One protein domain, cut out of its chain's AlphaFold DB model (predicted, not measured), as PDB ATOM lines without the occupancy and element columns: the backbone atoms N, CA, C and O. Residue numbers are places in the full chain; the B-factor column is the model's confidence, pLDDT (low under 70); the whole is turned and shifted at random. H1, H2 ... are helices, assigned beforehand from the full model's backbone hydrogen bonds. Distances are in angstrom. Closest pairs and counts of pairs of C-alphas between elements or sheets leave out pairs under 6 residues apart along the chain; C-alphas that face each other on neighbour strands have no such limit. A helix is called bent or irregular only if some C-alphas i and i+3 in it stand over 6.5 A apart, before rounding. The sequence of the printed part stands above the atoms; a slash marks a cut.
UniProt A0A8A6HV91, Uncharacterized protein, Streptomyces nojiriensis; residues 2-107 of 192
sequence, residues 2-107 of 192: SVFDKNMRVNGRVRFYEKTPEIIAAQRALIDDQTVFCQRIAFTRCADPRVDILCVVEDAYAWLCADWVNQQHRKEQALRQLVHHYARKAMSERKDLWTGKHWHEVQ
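Overview. This is residues 2 to 107 of the 192 residues of an uncharacterized protein of Streptomyces nojiriensis (UniProt A0A8A6HV91). The kinked long helix H4 folds back on H3 as a helical hairpin at the core, and one arm of the bent helix H2, H2b, packs on both. The other arm, H2a, runs close by, while residues 2 to 7, with H1, stick out free. The printed part has 106 residues with four named helices, H1 to H4 along the chain, and no named strand: all helix. It is compact, with a radius of gyration of the C-alphas of 14.6 A, and spans 40 by 31 by 19 A.

Arrangement. H4, residues 68 to 92, touches H3, residues 53 to 66, in a hairpin; their closest C-alphas, Ala 60 and Leu 82, are 5.0 A apart, at a tilt of 35.1 degrees, only just steep, opposite ways. H2, residues 21 to 45, was assigned as one helix by its hydrogen bonds but is bent, C-alphas 33 and 36 being 7.7 A apart; its arms are H2a, residues 21 to 33, and H2b, residues 36 to 45, at 57 degrees. H2b touches residues 80 to 88 of H4, closest C-alphas Ala 42 and Ala 87 at 5.7 A, and residues 53 to 57 of H3, closest Ala 42 and Ile 53 at 5.4 A. H2a is close to but not clearly touching H3, closest C-alphas Gln 27 and Cys 65 at 6.8 A. H1, residues 3 to 7, is apart from H3 and H4. Each O i to N i+4 pair is within hydrogen-bond range in H2a, H2b and H3, against 17 of 21 in H4 and 0 of 1 in H1, where 0 of 2 O i to N i+3 pairs are.

Along the chain. H4 is 26.8 A long, irregular, with C-alphas 73 and 76 8.7 A apart and a kink of 107 degrees near residue 75; it ends at C-alpha 92 (48.605, -43.565, -34.926). H3 measures 20.0 A, H2a 18.3 A from C-alpha 21 (26.137, -30.735, -61.240), H2b 14.2 A and H1 7.5 A.

Size, cuts and confidence. The C-alphas of Glu 22 and Asp 96, the two farthest apart, are 41.0 A apart. The printed part has no cut; the link from H1 to H2 is long. Confidence is low, pLDDT under 70, in residues 2 to 16 and 94 to 98.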
ATOM      1  N   SER A   2      42.579 -29.148 -28.914       33.44
ATOM      2  CA  SER A   2      43.013 -28.108 -29.852       33.44
ATOM      3  C   SER A   2      41.841 -27.180 -30.181       33.44
ATOM      4  O   SER A   2      40.692 -27.612 -30.189       33.44
ATOM      5  N   VAL A   3      42.112 -25.910 -30.492       36.38
ATOM      6  CA  VAL A   3      41.103 -24.932 -30.952       36.38
ATOM      7  C   VAL A   3      40.354 -25.431 -32.205       36.38
ATOM      8  O   VAL A   3      39.203 -25.063 -32.426       36.38
ATOM      9  N   PHE A   4      40.954 -26.355 -32.964       40.22
ATOM     10  CA  PHE A   4      40.325 -27.037 -34.099       40.22
ATOM     11  C   PHE A   4      39.179 -27.989 -33.706       40.22
ATOM     12  O   PHE A   4      38.223 -28.126 -34.467       40.22
ATOM     13  N   ASP A   5      39.210 -28.586 -32.509       40.72
ATOM     14  CA  ASP A   5      38.180 -29.543 -32.071       40.72
ATOM     15  C   ASP A   5      36.836 -28.866 -31.760       40.72
ATOM     16  O   ASP A   5      35.782 -29.494 -31.864       40.72
ATOM     17  N   LYS A   6      36.847 -27.578 -31.385       38.69
ATOM     18  CA  LYS A   6      35.633 -26.857 -30.963       38.69
ATOM     19  C   LYS A   6      34.743 -26.408 -32.122       38.69
ATOM     20  O   LYS A   6      33.539 -26.296 -31.928       38.69
ATOM     21  N   ASN A   7      35.300 -26.204 -33.316       39.72
ATOM     22  CA  ASN A   7      34.547 -25.660 -34.453       39.72
ATOM     23  C   ASN A   7      34.096 -26.719 -35.474       39.72
ATOM     24  O   ASN A   7      33.353 -26.389 -36.391       39.72
ATOM     25  N   MET A   8      34.497 -27.989 -35.322       43.91
ATOM     26  CA  MET A   8      34.124 -29.072 -36.252       43.91
ATOM     27  C   MET A   8      32.858 -29.847 -35.864       43.91
ATOM     28  O   MET A   8      32.470 -30.776 -36.574       43.91
ATOM     29  N   ARG A   9      32.199 -29.527 -34.744       38.97
ATOM     30  CA  ARG A   9      31.047 -30.310 -34.276       38.97
ATOM     31  C   ARG A   9      29.914 -29.435 -33.767       38.97
ATOM     32  O   ARG A   9      29.858 -29.098 -32.592       38.97
ATOM     33  N   VAL A  10      28.908 -29.251 -34.615       38.44
ATOM     34  CA  VAL A  10      27.531 -29.394 -34.136       38.44
ATOM     35  C   VAL A  10      27.172 -30.874 -34.320       38.44
ATOM     36  O   VAL A  10      26.786 -31.309 -35.400       38.44
ATOM     37  N   ASN A  11      27.407 -31.686 -33.282       39.94
ATOM     38  CA  ASN A  11      26.961 -33.086 -33.169       39.94
ATOM     39  C   ASN A  11      27.331 -34.058 -34.313       39.94
ATOM     40  O   ASN A  11      26.554 -34.962 -34.613       39.94
ATOM     41  N   GLY A  12      28.494 -33.910 -34.959       44.19
ATOM     42  CA  GLY A  12      28.975 -34.896 -35.945       44.19
ATOM     43  C   GLY A  12      28.072 -35.075 -37.174       44.19
ATOM     44  O   GLY A  12      28.182 -36.081 -37.868       44.19
ATOM     45  N   ARG A  13      27.172 -34.122 -37.441       42.94
ATOM     46  CA  ARG A  13      26.290 -34.135 -38.608       42.94
ATOM     47  C   ARG A  13      26.777 -33.106 -39.613       42.94
ATOM     48  O   ARG A  13      26.681 -31.904 -39.377       42.94
ATOM     49  N   VAL A  14      27.273 -33.593 -40.742       51.84
ATOM     50  CA  VAL A  14      27.436 -32.789 -41.952       51.84
ATOM     51  C   VAL A  14      26.035 -32.355 -42.401       51.84
ATOM     52  O   VAL A  14      25.136 -33.194 -42.491       51.84
ATOM     53  N   ARG A  15      25.801 -31.054 -42.620       54.28
ATOM     54  CA  ARG A  15      24.509 -30.586 -43.146       54.28
ATOM     55  C   ARG A  15      24.333 -31.144 -44.557       54.28
ATOM     56  O   ARG A  15      25.193 -30.939 -45.406       54.28
ATOM     57  N   PHE A  16      23.221 -31.839 -44.792       57.25
ATOM     58  CA  PHE A  16      22.834 -32.265 -46.132       57.25
ATOM     59  C   PHE A  16      22.699 -31.025 -47.019       57.25
ATOM     60  O   PHE A  16      21.925 -30.121 -46.707       57.25
ATOM     61  N   TYR A  17      23.467 -30.985 -48.101       74.44
ATOM     62  CA  TYR A  17      23.273 -30.052 -49.199       74.44
ATOM     63  C   TYR A  17      23.026 -30.866 -50.469       74.44
ATOM     64  O   TYR A  17      23.499 -31.999 -50.602       74.44
ATOM     65  N   GLU A  18      22.253 -30.307 -51.393       80.31
ATOM     66  CA  GLU A  18      22.006 -30.942 -52.682       80.31
ATOM     67  C   GLU A  18      23.273 -30.875 -53.542       80.31
ATOM     68  O   GLU A  18      23.823 -29.798 -53.781       80.31
ATOM     69  N   LYS A  19      23.764 -32.030 -54.003       82.62
ATOM     70  CA  LYS A  19      24.921 -32.099 -54.902       82.62
ATOM     71  C   LYS A  19      24.499 -31.735 -56.320       82.62
ATOM     72  O   LYS A  19      24.212 -32.618 -57.127       82.62
ATOM     73  N   THR A  20      24.475 -30.441 -56.615       89.00
ATOM     74  CA  THR A  20      24.211 -29.967 -57.977       89.00
ATOM     75  C   THR A  20      25.351 -30.369 -58.928       89.00
ATOM     76  O   THR A  20      26.487 -30.587 -58.475       89.00
ATOM     77  N   PRO A  21      25.096 -30.458 -60.248       93.75
ATOM     78  CA  PRO A  21      26.137 -30.735 -61.240       93.75
ATOM     79  C   PRO A  21      27.337 -29.778 -61.153       93.75
ATOM     80  O   PRO A  21      28.478 -30.210 -61.301       93.75
ATOM     81  N   GLU A  22      27.102 -28.502 -60.844       91.31
ATOM     82  CA  GLU A  22      28.137 -27.470 -60.716       91.31
ATOM     83  C   GLU A  22      29.040 -27.726 -59.507       91.31
ATOM     84  O   GLU A  22      30.261 -27.593 -59.603       91.31
ATOM     85  N   ILE A  23      28.460 -28.141 -58.374       90.25
ATOM     86  CA  ILE A  23      29.240 -28.499 -57.185       90.25
ATOM     87  C   ILE A  23      30.105 -29.728 -57.473       90.25
ATOM     88  O   ILE A  23      31.285 -29.740 -57.125       90.25
ATOM     89  N   ILE A  24      29.546 -30.745 -58.134       90.88
ATOM     90  CA  ILE A  24      30.287 -31.958 -58.503       90.88
ATOM     91  C   ILE A  24      31.440 -31.614 -59.452       90.88
ATOM     92  O   ILE A  24      32.556 -32.102 -59.262       90.88
ATOM     93  N   ALA A  25      31.199 -30.759 -60.449       93.81
ATOM     94  CA  ALA A  25      32.229 -30.305 -61.375       93.81
ATOM     95  C   ALA A  25      33.352 -29.544 -60.649       93.81
ATOM     96  O   ALA A  25      34.526 -29.834 -60.869       93.81
ATOM     97  N   ALA A  26      33.010 -28.640 -59.728       93.25
ATOM     98  CA  ALA A  26      33.992 -27.894 -58.942       93.25
ATOM     99  C   ALA A  26      34.805 -28.789 -57.987       93.25
ATOM    100  O   ALA A  26      36.000 -28.562 -57.799       93.25
ATOM    101  N   GLN A  27      34.179 -29.814 -57.397       92.88
ATOM    102  CA  GLN A  27      34.863 -30.809 -56.563       92.88
ATOM    103  C   GLN A  27      35.860 -31.636 -57.377       92.88
ATOM    104  O   GLN A  27      36.998 -31.800 -56.948       92.88
ATOM    105  N   ARG A  28      35.458 -32.117 -58.562       92.94
ATOM    106  CA  ARG A  28      36.344 -32.868 -59.467       92.94
ATOM    107  C   ARG A  28      37.521 -32.024 -59.937       92.94
ATOM    108  O   ARG A  28      38.651 -32.467 -59.806       92.94
ATOM    109  N   ALA A  29      37.264 -30.789 -60.365       94.31
ATOM    110  CA  ALA A  29      38.320 -29.873 -60.779       94.31
ATOM    111  C   ALA A  29      39.349 -29.627 -59.661       94.31
ATOM    112  O   ALA A  29      40.545 -29.608 -59.928       94.31
ATOM    113  N   LEU A  30      38.903 -29.492 -58.403       93.81
ATOM    114  CA  LEU A  30      39.817 -29.376 -57.263       93.81
ATOM    115  C   LEU A  30      40.635 -30.657 -57.049       93.81
ATOM    116  O   LEU A  30      41.820 -30.563 -56.748       93.81
ATOM    117  N   ILE A  31      40.009 -31.833 -57.154       90.06
ATOM    118  CA  ILE A  31      40.704 -33.117 -57.006       90.06
ATOM    119  C   ILE A  31      41.786 -33.240 -58.075       90.06
ATOM    120  O   ILE A  31      42.939 -33.487 -57.732       90.06
ATOM    121  N   ASP A  32      41.444 -33.026 -59.342       91.50
ATOM    122  CA  ASP A  32      42.383 -33.167 -60.455       91.50
ATOM    123  C   ASP A  32      43.586 -32.221 -60.292       91.50
ATOM    124  O   ASP A  32      44.731 -32.637 -60.457       91.50
ATOM    125  N   ASP A  33      43.334 -30.979 -59.869       93.69
ATOM    126  CA  ASP A  33      44.360 -29.957 -59.646       93.69
ATOM    127  C   ASP A  33      45.245 -30.239 -58.415       93.69
ATOM    128  O   ASP A  33      46.465 -30.084 -58.456       93.69
ATOM    129  N   GLN A  34      44.658 -30.688 -57.300       93.62
ATOM    130  CA  GLN A  34      45.370 -30.800 -56.019       93.62
ATOM    131  C   GLN A  34      45.883 -32.211 -55.700       93.62
ATOM    132  O   GLN A  34      46.576 -32.379 -54.692       93.62
ATOM    133  N   THR A  35      45.584 -33.233 -56.510       90.69
ATOM    134  CA  THR A  35      45.902 -34.640 -56.187       90.69
ATOM    135  C   THR A  35      47.386 -34.874 -55.942       90.69
ATOM    136  O   THR A  35      47.741 -35.354 -54.865       90.69
ATOM    137  N   VAL A  36      48.263 -34.497 -56.877       91.56
ATOM    138  CA  VAL A  36      49.715 -34.733 -56.737       91.56
ATOM    139  C   VAL A  36      50.274 -33.979 -55.529       91.56
ATOM    140  O   VAL A  36      51.017 -34.539 -54.722       91.56
ATOM    141  N   PHE A  37      49.849 -32.729 -55.345       92.31
ATOM    142  CA  PHE A  37      50.259 -31.906 -54.212       92.31
ATOM    143  C   PHE A  37      49.846 -32.525 -52.865       92.31
ATOM    144  O   PHE A  37      50.650 -32.617 -51.935       92.31
ATOM    145  N   CYS A  38      48.604 -33.002 -52.759       93.44
ATOM    146  CA  CYS A  38      48.089 -33.637 -51.548       93.44
ATOM    147  C   CYS A  38      48.745 -34.992 -51.280       93.44
ATOM    148  O   CYS A  38      49.079 -35.283 -50.132       93.44
ATOM    149  N   GLN A  39      48.985 -35.793 -52.320       93.12
ATOM    150  CA  GLN A  39      49.749 -37.034 -52.206       93.12
ATOM    151  C   GLN A  39      51.159 -36.758 -51.699       93.12
ATOM    152  O   GLN A  39      51.625 -37.474 -50.816       93.12
ATOM    153  N   ARG A  40      51.824 -35.695 -52.178       92.12
ATOM    154  CA  ARG A  40      53.159 -35.333 -51.693       92.12
ATOM    155  C   ARG A  40      53.119 -34.951 -50.224       92.12
ATOM    156  O   ARG A  40      53.948 -35.440 -49.470       92.12
ATOM    157  N   ILE A  41      52.150 -34.135 -49.800       91.31
ATOM    158  CA  ILE A  41      51.972 -33.809 -48.376       91.31
ATOM    159  C   ILE A  41      51.738 -35.075 -47.550       91.31
ATOM    160  O   ILE A  41      52.328 -35.225 -46.484       91.31
ATOM    161  N   ALA A  42      50.858 -35.971 -47.996       91.00
ATOM    162  CA  ALA A  42      50.602 -37.215 -47.284       91.00
ATOM    163  C   ALA A  42      51.887 -38.046 -47.182       91.00
ATOM    164  O   ALA A  42      52.249 -38.473 -46.091       91.00
ATOM    165  N   PHE A  43      52.614 -38.198 -48.288       90.94
ATOM    166  CA  PHE A  43      53.868 -38.932 -48.359       90.94
ATOM    167  C   PHE A  43      54.941 -38.368 -47.430       90.94
ATOM    168  O   PHE A  43      55.444 -39.088 -46.573       90.94
ATOM    169  N   THR A  44      55.252 -37.077 -47.546       88.81
ATOM    170  CA  THR A  44      56.329 -36.458 -46.770       88.81
ATOM    171  C   THR A  44      56.060 -36.481 -45.277       88.81
ATOM    172  O   THR A  44      56.988 -36.539 -44.478       88.81
ATOM    173  N   ARG A  45      54.790 -36.472 -44.876       86.06
ATOM    174  CA  ARG A  45      54.392 -36.490 -43.465       86.06
ATOM    175  C   ARG A  45      54.252 -37.877 -42.877       86.06
ATOM    176  O   ARG A  45      54.371 -38.056 -41.664       86.06
ATOM    177  N   CYS A  46      53.964 -38.860 -43.715       81.31
ATOM    178  CA  CYS A  46      53.882 -40.239 -43.284       81.31
ATOM    179  C   CYS A  46      55.289 -40.828 -43.279       81.31
ATOM    180  O   CYS A  46      55.701 -41.473 -44.233       81.31
ATOM    181  N   ALA A  47      56.020 -40.672 -42.175       72.25
ATOM    182  CA  ALA A  47      57.310 -41.338 -41.968       72.25
ATOM    183  C   ALA A  47      57.178 -42.856 -41.690       72.25
ATOM    184  O   ALA A  47      57.970 -43.442 -40.942       72.25
ATOM    185  N   ASP A  48      56.153 -43.501 -42.252       76.75
ATOM    186  CA  ASP A  48      55.906 -44.931 -42.141       76.75
ATOM    187  C   ASP A  48      55.375 -45.499 -43.473       76.75
ATOM    188  O   ASP A  48      54.264 -45.147 -43.883       76.75
ATOM    189  N   PRO A  49      56.116 -46.416 -44.130       75.38
ATOM    190  CA  PRO A  49      55.739 -46.974 -45.434       75.38
ATOM    191  C   PRO A  49      54.421 -47.755 -45.414       75.38
ATOM    192  O   PRO A  49      53.836 -48.019 -46.464       75.38
ATOM    193  N   ARG A  50      53.925 -48.123 -44.226       77.50
ATOM    194  CA  ARG A  50      52.661 -48.842 -44.046       77.50
ATOM    195  C   ARG A  50      51.449 -47.951 -44.285       77.50
ATOM    196  O   ARG A  50      50.339 -48.453 -44.485       77.50
ATOM    197  N   VAL A  51      51.627 -46.633 -44.219       82.75
ATOM    198  CA  VAL A  51      50.549 -45.694 -44.499       82.75
ATOM    199  C   VAL A  51      50.301 -45.649 -46.000       82.75
ATOM    200  O   VAL A  51      51.209 -45.495 -46.806       82.75
ATOM    201  N   ASP A  52      49.034 -45.809 -46.366       87.50
ATOM    202  CA  ASP A  52      48.591 -45.679 -47.740       87.50
ATOM    203  C   ASP A  52      48.245 -44.213 -47.981       87.50
ATOM    204  O   ASP A  52      47.254 -43.708 -47.443       87.50
ATOM    205  N   ILE A  53      49.108 -43.520 -48.721       89.75
ATOM    206  CA  ILE A  53      48.964 -42.084 -48.953       89.75
ATOM    207  C   ILE A  53      47.742 -41.771 -49.820       89.75
ATOM    208  O   ILE A  53      47.173 -40.692 -49.668       89.75
ATOM    209  N   LEU A  54      47.304 -42.705 -50.678       90.31
ATOM    210  CA  LEU A  54      46.095 -42.522 -51.480       90.31
ATOM    211  C   LEU A  54      44.874 -42.534 -50.576       90.31
ATOM    212  O   LEU A  54      44.085 -41.599 -50.631       90.31
ATOM    213  N   CYS A  55      44.784 -43.496 -49.654       88.94
ATOM    214  CA  CYS A  55      43.681 -43.533 -48.691       88.94
ATOM    215  C   CYS A  55      43.625 -42.267 -47.819       88.94
ATOM    216  O   CYS A  55      42.545 -41.745 -47.568       88.94
ATOM    217  N   VAL A  56      44.776 -41.734 -47.385       90.56
ATOM    218  CA  VAL A  56      44.831 -40.465 -46.628       90.56
ATOM    219  C   VAL A  56      44.229 -39.310 -47.432       90.56
ATOM    220  O   VAL A  56      43.483 -38.491 -46.891       90.56
ATOM    221  N   VAL A  57      44.573 -39.231 -48.717       92.88
ATOM    222  CA  VAL A  57      44.108 -38.178 -49.622       92.88
ATOM    223  C   VAL A  57      42.623 -38.357 -49.958       92.88
ATOM    224  O   VAL A  57      41.869 -37.389 -49.896       92.88
ATOM    225  N   GLU A  58      42.178 -39.582 -50.233       91.75
ATOM    226  CA  GLU A  58      40.774 -39.927 -50.484       91.75
ATOM    227  C   GLU A  58      39.877 -39.608 -49.281       91.75
ATOM    228  O   GLU A  58      38.831 -38.981 -49.456       91.75
ATOM    229  N   ASP A  59      40.300 -39.954 -48.062       91.44
ATOM    230  CA  ASP A  59      39.568 -39.628 -46.832       91.44
ATOM    231  C   ASP A  59      39.459 -38.109 -46.629       91.44
ATOM    232  O   ASP A  59      38.388 -37.587 -46.294       91.44
ATOM    233  N   ALA A  60      40.552 -37.378 -46.878       93.12
ATOM    234  CA  ALA A  60      40.565 -35.921 -46.807       93.12
ATOM    235  C   ALA A  60      39.603 -35.291 -47.829       93.12
ATOM    236  O   ALA A  60      38.836 -34.388 -47.480       93.12
ATOM    237  N   TYR A  61      39.592 -35.792 -49.067       93.25
ATOM    238  CA  TYR A  61      38.664 -35.347 -50.106       93.25
ATOM    239  C   TYR A  61      37.213 -35.678 -49.773       93.25
ATOM    240  O   TYR A  61      36.354 -34.805 -49.887       93.25
ATOM    241  N   ALA A  62      36.924 -36.903 -49.336       90.94
ATOM    242  CA  ALA A  62      35.575 -37.317 -48.967       90.94
ATOM    243  C   ALA A  62      35.003 -36.402 -47.878       90.94
ATOM    244  O   ALA A  62      33.852 -35.964 -47.972       90.94
ATOM    245  N   TRP A  63      35.828 -36.046 -46.891       90.75
ATOM    246  CA  TRP A  63      35.434 -35.132 -45.829       90.75
ATOM    247  C   TRP A  63      35.228 -33.693 -46.319       90.75
ATOM    248  O   TRP A  63      34.228 -33.062 -45.970       90.75
ATOM    249  N   LEU A  64      36.120 -33.176 -47.170       91.56
ATOM    250  CA  LEU A  64      35.954 -31.849 -47.767       91.56
ATOM    251  C   LEU A  64      34.683 -31.766 -48.616       91.56
ATOM    252  O   LEU A  64      33.935 -30.797 -48.517       91.56
ATOM    253  N   CYS A  65      34.424 -32.784 -49.438       89.50
ATOM    254  CA  CYS A  65      33.222 -32.873 -50.255       89.50
ATOM    255  C   CYS A  65      31.972 -32.943 -49.379       89.50
ATOM    256  O   CYS A  65      30.956 -32.343 -49.718       89.50
ATOM    257  N   ALA A  66      32.023 -33.627 -48.237       87.56
ATOM    258  CA  ALA A  66      30.919 -33.627 -47.289       87.56
ATOM    259  C   ALA A  66      30.657 -32.211 -46.732       87.56
ATOM    260  O   ALA A  66      29.511 -31.782 -46.687       87.56
ATOM    261  N   ASP A  67      31.692 -31.437 -46.399       88.44
ATOM    262  CA  ASP A  67      31.557 -30.083 -45.828       88.44
ATOM    263  C   ASP A  67      31.669 -28.938 -46.863       88.44
ATOM    264  O   ASP A  67      31.945 -27.787 -46.518       88.44
ATOM    265  N   TRP A  68      31.462 -29.234 -48.150       89.00
ATOM    266  CA  TRP A  68      31.853 -28.345 -49.254       89.00
ATOM    267  C   TRP A  68      31.307 -26.921 -49.140       89.00
ATOM    268  O   TRP A  68      32.067 -25.963 -49.259       89.00
ATOM    269  N   VAL A  69      30.007 -26.766 -48.875       87.25
ATOM    270  CA  VAL A  69      29.335 -25.454 -48.831       87.25
ATOM    271  C   VAL A  69      29.970 -24.518 -47.792       87.25
ATOM    272  O   VAL A  69      30.084 -23.319 -48.030       87.25
ATOM    273  N   ASN A  70      30.463 -25.055 -46.674       85.06
ATOM    274  CA  ASN A  70      31.127 -24.260 -45.637       85.06
ATOM    275  C   ASN A  70      32.590 -23.950 -45.975       85.06
ATOM    276  O   ASN A  70      33.163 -22.990 -45.458       85.06
ATOM    277  N   GLN A  71      33.209 -24.766 -46.826       89.06
ATOM    278  CA  GLN A  71      34.636 -24.706 -47.134       89.06
ATOM    279  C   GLN A  71      34.929 -24.115 -48.515       89.06
ATOM    280  O   GLN A  71      36.087 -23.842 -48.804       89.06
ATOM    281  N   GLN A  72      33.921 -23.873 -49.359       87.62
ATOM    282  CA  GLN A  72      34.084 -23.503 -50.771       87.62
ATOM    283  C   GLN A  72      35.047 -22.323 -50.995       87.62
ATOM    284  O   GLN A  72      35.861 -22.351 -51.923       87.62
ATOM    285  N   HIS A  73      34.992 -21.313 -50.121       90.81
ATOM    286  CA  HIS A  73      35.835 -20.114 -50.175       90.81
ATOM    287  C   HIS A  73      37.298 -20.361 -49.761       90.81
ATOM    288  O   HIS A  73      38.165 -19.552 -50.067       90.81
ATOM    289  N   ARG A  74      37.583 -21.475 -49.078       92.44
ATOM    290  CA  ARG A  74      38.911 -21.854 -48.562       92.44
ATOM    291  C   ARG A  74      39.262 -23.320 -48.842       92.44
ATOM    292  O   ARG A  74      40.019 -23.939 -48.097       92.44
ATOM    293  N   LYS A  75      38.692 -23.885 -49.909       93.00
ATOM    294  CA  LYS A  75      38.686 -25.325 -50.210       93.00
ATOM    295  C   LYS A  75      40.081 -25.953 -50.255       93.00
ATOM    296  O   LYS A  75      40.278 -27.010 -49.670       93.00
ATOM    297  N   GLU A  76      41.062 -25.274 -50.846       94.12
ATOM    298  CA  GLU A  76      42.454 -25.743 -50.901       94.12
ATOM    299  C   GLU A  76      43.114 -25.759 -49.520       94.12
ATOM    300  O   GLU A  76      43.737 -26.742 -49.128       94.12
ATOM    301  N   GLN A  77      42.947 -24.687 -48.740       93.50
ATOM    302  CA  GLN A  77      43.488 -24.618 -47.383       93.50
ATOM    303  C   GLN A  77      42.856 -25.690 -46.486       93.50
ATOM    304  O   GLN A  77      43.564 -26.355 -45.728       93.50
ATOM    305  N   ALA A  78      41.538 -25.873 -46.586       92.94
ATOM    306  CA  ALA A  78      40.804 -26.894 -45.850       92.94
ATOM    307  C   ALA A  78      41.262 -28.306 -46.244       92.94
ATOM    308  O   ALA A  78      41.538 -29.120 -45.364       92.94
ATOM    309  N   LEU A  79      41.425 -28.575 -47.544       94.50
ATOM    310  CA  LEU A  79      41.947 -29.842 -48.050       94.50
ATOM    311  C   LEU A  79      43.315 -30.165 -47.451       94.50
ATOM    312  O   LEU A  79      43.501 -31.236 -46.884       94.50
ATOM    313  N   ARG A  80      44.255 -29.215 -47.503       92.69
ATOM    314  CA  ARG A  80      45.600 -29.385 -46.935       92.69
ATOM    315  C   ARG A  80      45.535 -29.732 -45.451       92.69
ATOM    316  O   ARG A  80      46.171 -30.685 -45.011       92.69
ATOM    317  N   GLN A  81      44.725 -29.003 -44.681       92.44
ATOM    318  CA  GLN A  81      44.516 -29.277 -43.255       92.44
ATOM    319  C   GLN A  81      43.942 -30.676 -43.001       92.44
ATOM    320  O   GLN A  81      44.369 -31.343 -42.057       92.44
ATOM    321  N   LEU A  82      43.022 -31.141 -43.847       94.31
ATOM    322  CA  LEU A  82      42.463 -32.488 -43.758       94.31
ATOM    323  C   LEU A  82      43.510 -33.551 -44.090       94.31
ATOM    324  O   LEU A  82      43.669 -34.483 -43.308       94.31
ATOM    325  N   VAL A  83      44.294 -33.382 -45.157       94.12
ATOM    326  CA  VAL A  83      45.404 -34.293 -45.486       94.12
ATOM    327  C   VAL A  83      46.386 -34.388 -44.314       94.12
ATOM    328  O   VAL A  83      46.756 -35.485 -43.904       94.12
ATOM    329  N   HIS A  84      46.746 -33.260 -43.691       90.69
ATOM    330  CA  HIS A  84      47.573 -33.254 -42.481       90.69
ATOM    331  C   HIS A  84      46.943 -34.035 -41.321       90.69
ATOM    332  O   HIS A  84      47.632 -34.778 -40.619       90.69
ATOM    333  N   HIS A  85      45.643 -33.847 -41.094       90.69
ATOM    334  CA  HIS A  85      44.911 -34.528 -40.034       90.69
ATOM    335  C   HIS A  85      44.880 -36.046 -40.258       90.69
ATOM    336  O   HIS A  85      45.251 -36.803 -39.358       90.69
ATOM    337  N   TYR A  86      44.501 -36.488 -41.458       90.25
ATOM    338  CA  TYR A  86      44.398 -37.905 -41.797       90.25
ATOM    339  C   TYR A  86      45.763 -38.592 -41.877       90.25
ATOM    340  O   TYR A  86      45.876 -39.725 -41.417       90.25
ATOM    341  N   ALA A  87      46.821 -37.907 -42.327       88.75
ATOM    342  CA  ALA A  87      48.187 -38.430 -42.267       88.75
ATOM    343  C   ALA A  87      48.599 -38.753 -40.818       88.75
ATOM    344  O   ALA A  87      49.040 -39.862 -40.514       88.75
ATOM    345  N   ARG A  88      48.376 -37.819 -39.882       86.69
ATOM    346  CA  ARG A  88      48.670 -38.040 -38.452       86.69
ATOM    347  C   ARG A  88      47.822 -39.152 -37.848       86.69
ATOM    348  O   ARG A  88      48.336 -39.960 -37.077       86.69
ATOM    349  N   LYS A  89      46.534 -39.201 -38.194       86.81
ATOM    350  CA  LYS A  89      45.629 -40.256 -37.738       86.81
ATOM    351  C   LYS A  89      46.107 -41.628 -38.225       86.81
ATOM    352  O   LYS A  89      46.263 -42.531 -37.407       86.81
ATOM    353  N   ALA A  90      46.437 -41.755 -39.508       84.75
ATOM    354  CA  ALA A  90      46.914 -43.001 -40.102       84.75
ATOM    355  C   ALA A  90      48.228 -43.498 -39.475       84.75
ATOM    356  O   ALA A  90      48.413 -44.703 -39.339       84.75
ATOM    357  N   MET A  91      49.114 -42.593 -39.047       80.25
ATOM    358  CA  MET A  91      50.345 -42.939 -38.321       80.25
ATOM    359  C   MET A  91      50.085 -43.475 -36.901       80.25
ATOM    360  O   MET A  91      50.889 -44.245 -36.376       80.25
ATOM    361  N   SER A  92      48.979 -43.074 -36.263       80.56
ATOM    362  CA  SER A  92      48.605 -43.565 -34.926       80.56
ATOM    363  C   SER A  92      48.000 -44.973 -34.951       80.56
ATOM    364  O   SER A  92      48.050 -45.701 -33.958       80.56
ATOM    365  N   GLU A  93      47.463 -45.377 -36.099       76.00
ATOM    366  CA  GLU A  93      46.861 -46.684 -36.313       76.00
ATOM    367  C   GLU A  93      47.967 -47.691 -36.673       76.00
ATOM    368  O   GLU A  93      48.627 -47.595 -37.707       76.00
ATOM    369  N   ARG A  94      48.226 -48.671 -35.796       60.62
ATOM    370  CA  ARG A  94      49.222 -49.717 -36.077       60.62
ATOM    371  C   ARG A  94      48.716 -50.609 -37.212       60.62
ATOM    372  O   ARG A  94      47.751 -51.339 -37.027       60.62
ATOM    373  N   LYS A  95      49.394 -50.570 -38.360       65.50
ATOM    374  CA  LYS A  95      49.104 -51.428 -39.519       65.50
ATOM    375  C   LYS A  95      49.966 -52.696 -39.515       65.50
ATOM    376  O   LYS A  95      51.167 -52.627 -39.230       65.50
ATOM    377  N   ASP A  96      49.348 -53.825 -39.868       63.31
ATOM    378  CA  ASP A  96      49.967 -55.164 -39.885       63.31
ATOM    379  C   ASP A  96      50.852 -55.428 -41.118       63.31
ATOM    380  O   ASP A  96      51.719 -56.308 -41.096       63.31
ATOM    381  N   LEU A  97      50.649 -54.670 -42.199       65.50
ATOM    382  CA  LEU A  97      51.372 -54.801 -43.469       65.50
ATOM    383  C   LEU A  97      52.533 -53.812 -43.543       65.50
ATOM    384  O   LEU A  97      52.413 -52.733 -42.984       65.50
ATOM    385  N   TRP A  98      53.620 -54.168 -44.248       66.94
ATOM    386  CA  TRP A  98      54.810 -53.320 -44.483       66.94
ATOM    387  C   TRP A  98      54.521 -52.085 -45.347       66.94
ATOM    388  O   TRP A  98      55.114 -51.032 -45.129       66.94
ATOM    389  N   THR A  99      53.622 -52.225 -46.315       71.69
ATOM    390  CA  THR A  99      53.251 -51.168 -47.253       71.69
ATOM    391  C   THR A  99      51.743 -51.033 -47.336       71.69
ATOM    392  O   THR A  99      51.027 -52.025 -47.184       71.69
ATOM    393  N   GLY A 100      51.268 -49.811 -47.593       70.75
ATOM    394  CA  GLY A 100      49.872 -49.568 -47.958       70.75
ATOM    395  C   GLY A 100      49.444 -50.383 -49.185       70.75
ATOM    396  O   GLY A 100      50.286 -50.847 -49.961       70.75
ATOM    397  N   LYS A 101      48.131 -50.555 -49.370       77.62
ATOM    398  CA  LYS A 101      47.551 -51.329 -50.479       77.62
ATOM    399  C   LYS A 101      48.026 -50.795 -51.836       77.62
ATOM    400  O   LYS A 101      48.382 -51.585 -52.708       77.62
ATOM    401  N   HIS A 102      48.109 -49.475 -51.970       79.62
ATOM    402  CA  HIS A 102      48.468 -48.788 -53.211       79.62
ATOM    403  C   HIS A 102      49.911 -48.257 -53.217       79.62
ATOM    404  O   HIS A 102      50.273 -47.414 -54.029       79.62
ATOM    405  N   TRP A 103      50.784 -48.745 -52.328       80.31
ATOM    406  CA  TRP A 103      52.174 -48.268 -52.242       80.31
ATOM    407  C   TRP A 103      52.948 -48.370 -53.570       80.31
ATOM    408  O   TRP A 103      53.737 -47.491 -53.903       80.31
ATOM    409  N   HIS A 104      52.707 -49.430 -54.344       77.12
ATOM    410  CA  HIS A 104      53.388 -49.672 -55.618       77.12
ATOM    411  C   HIS A 104      52.992 -48.669 -56.715       77.12
ATOM    412  O   HIS A 104      53.715 -48.532 -57.699       77.12
ATOM    413  N   GLU A 105      51.877 -47.957 -56.535       79.94
ATOM    414  CA  GLU A 105      51.378 -46.935 -57.458       79.94
ATOM    415  C   GLU A 105      52.091 -45.587 -57.263       79.94
ATOM    416  O   GLU A 105      52.003 -44.704 -58.114       79.94
ATOM    417  N   VAL A 106      52.845 -45.425 -56.167       81.00
ATOM    418  CA  VAL A 106      53.593 -44.196 -55.892       81.00
ATOM    419  C   VAL A 106      54.796 -44.092 -56.829       81.00
ATOM    420  O   VAL A 106      55.771 -44.848 -56.718       81.00
ATOM    421  N   GLN A 107      54.727 -43.116 -57.732       91.00
ATOM    422  CA  GLN A 107      55.812 -42.725 -58.628       91.00
ATOM    423  C   GLN A 107      56.481 -41.451 -58.111       91.00
ATOM    424  O   GLN A 107      55.887 -40.371 -58.147       91.00
TER     425      GLN A 107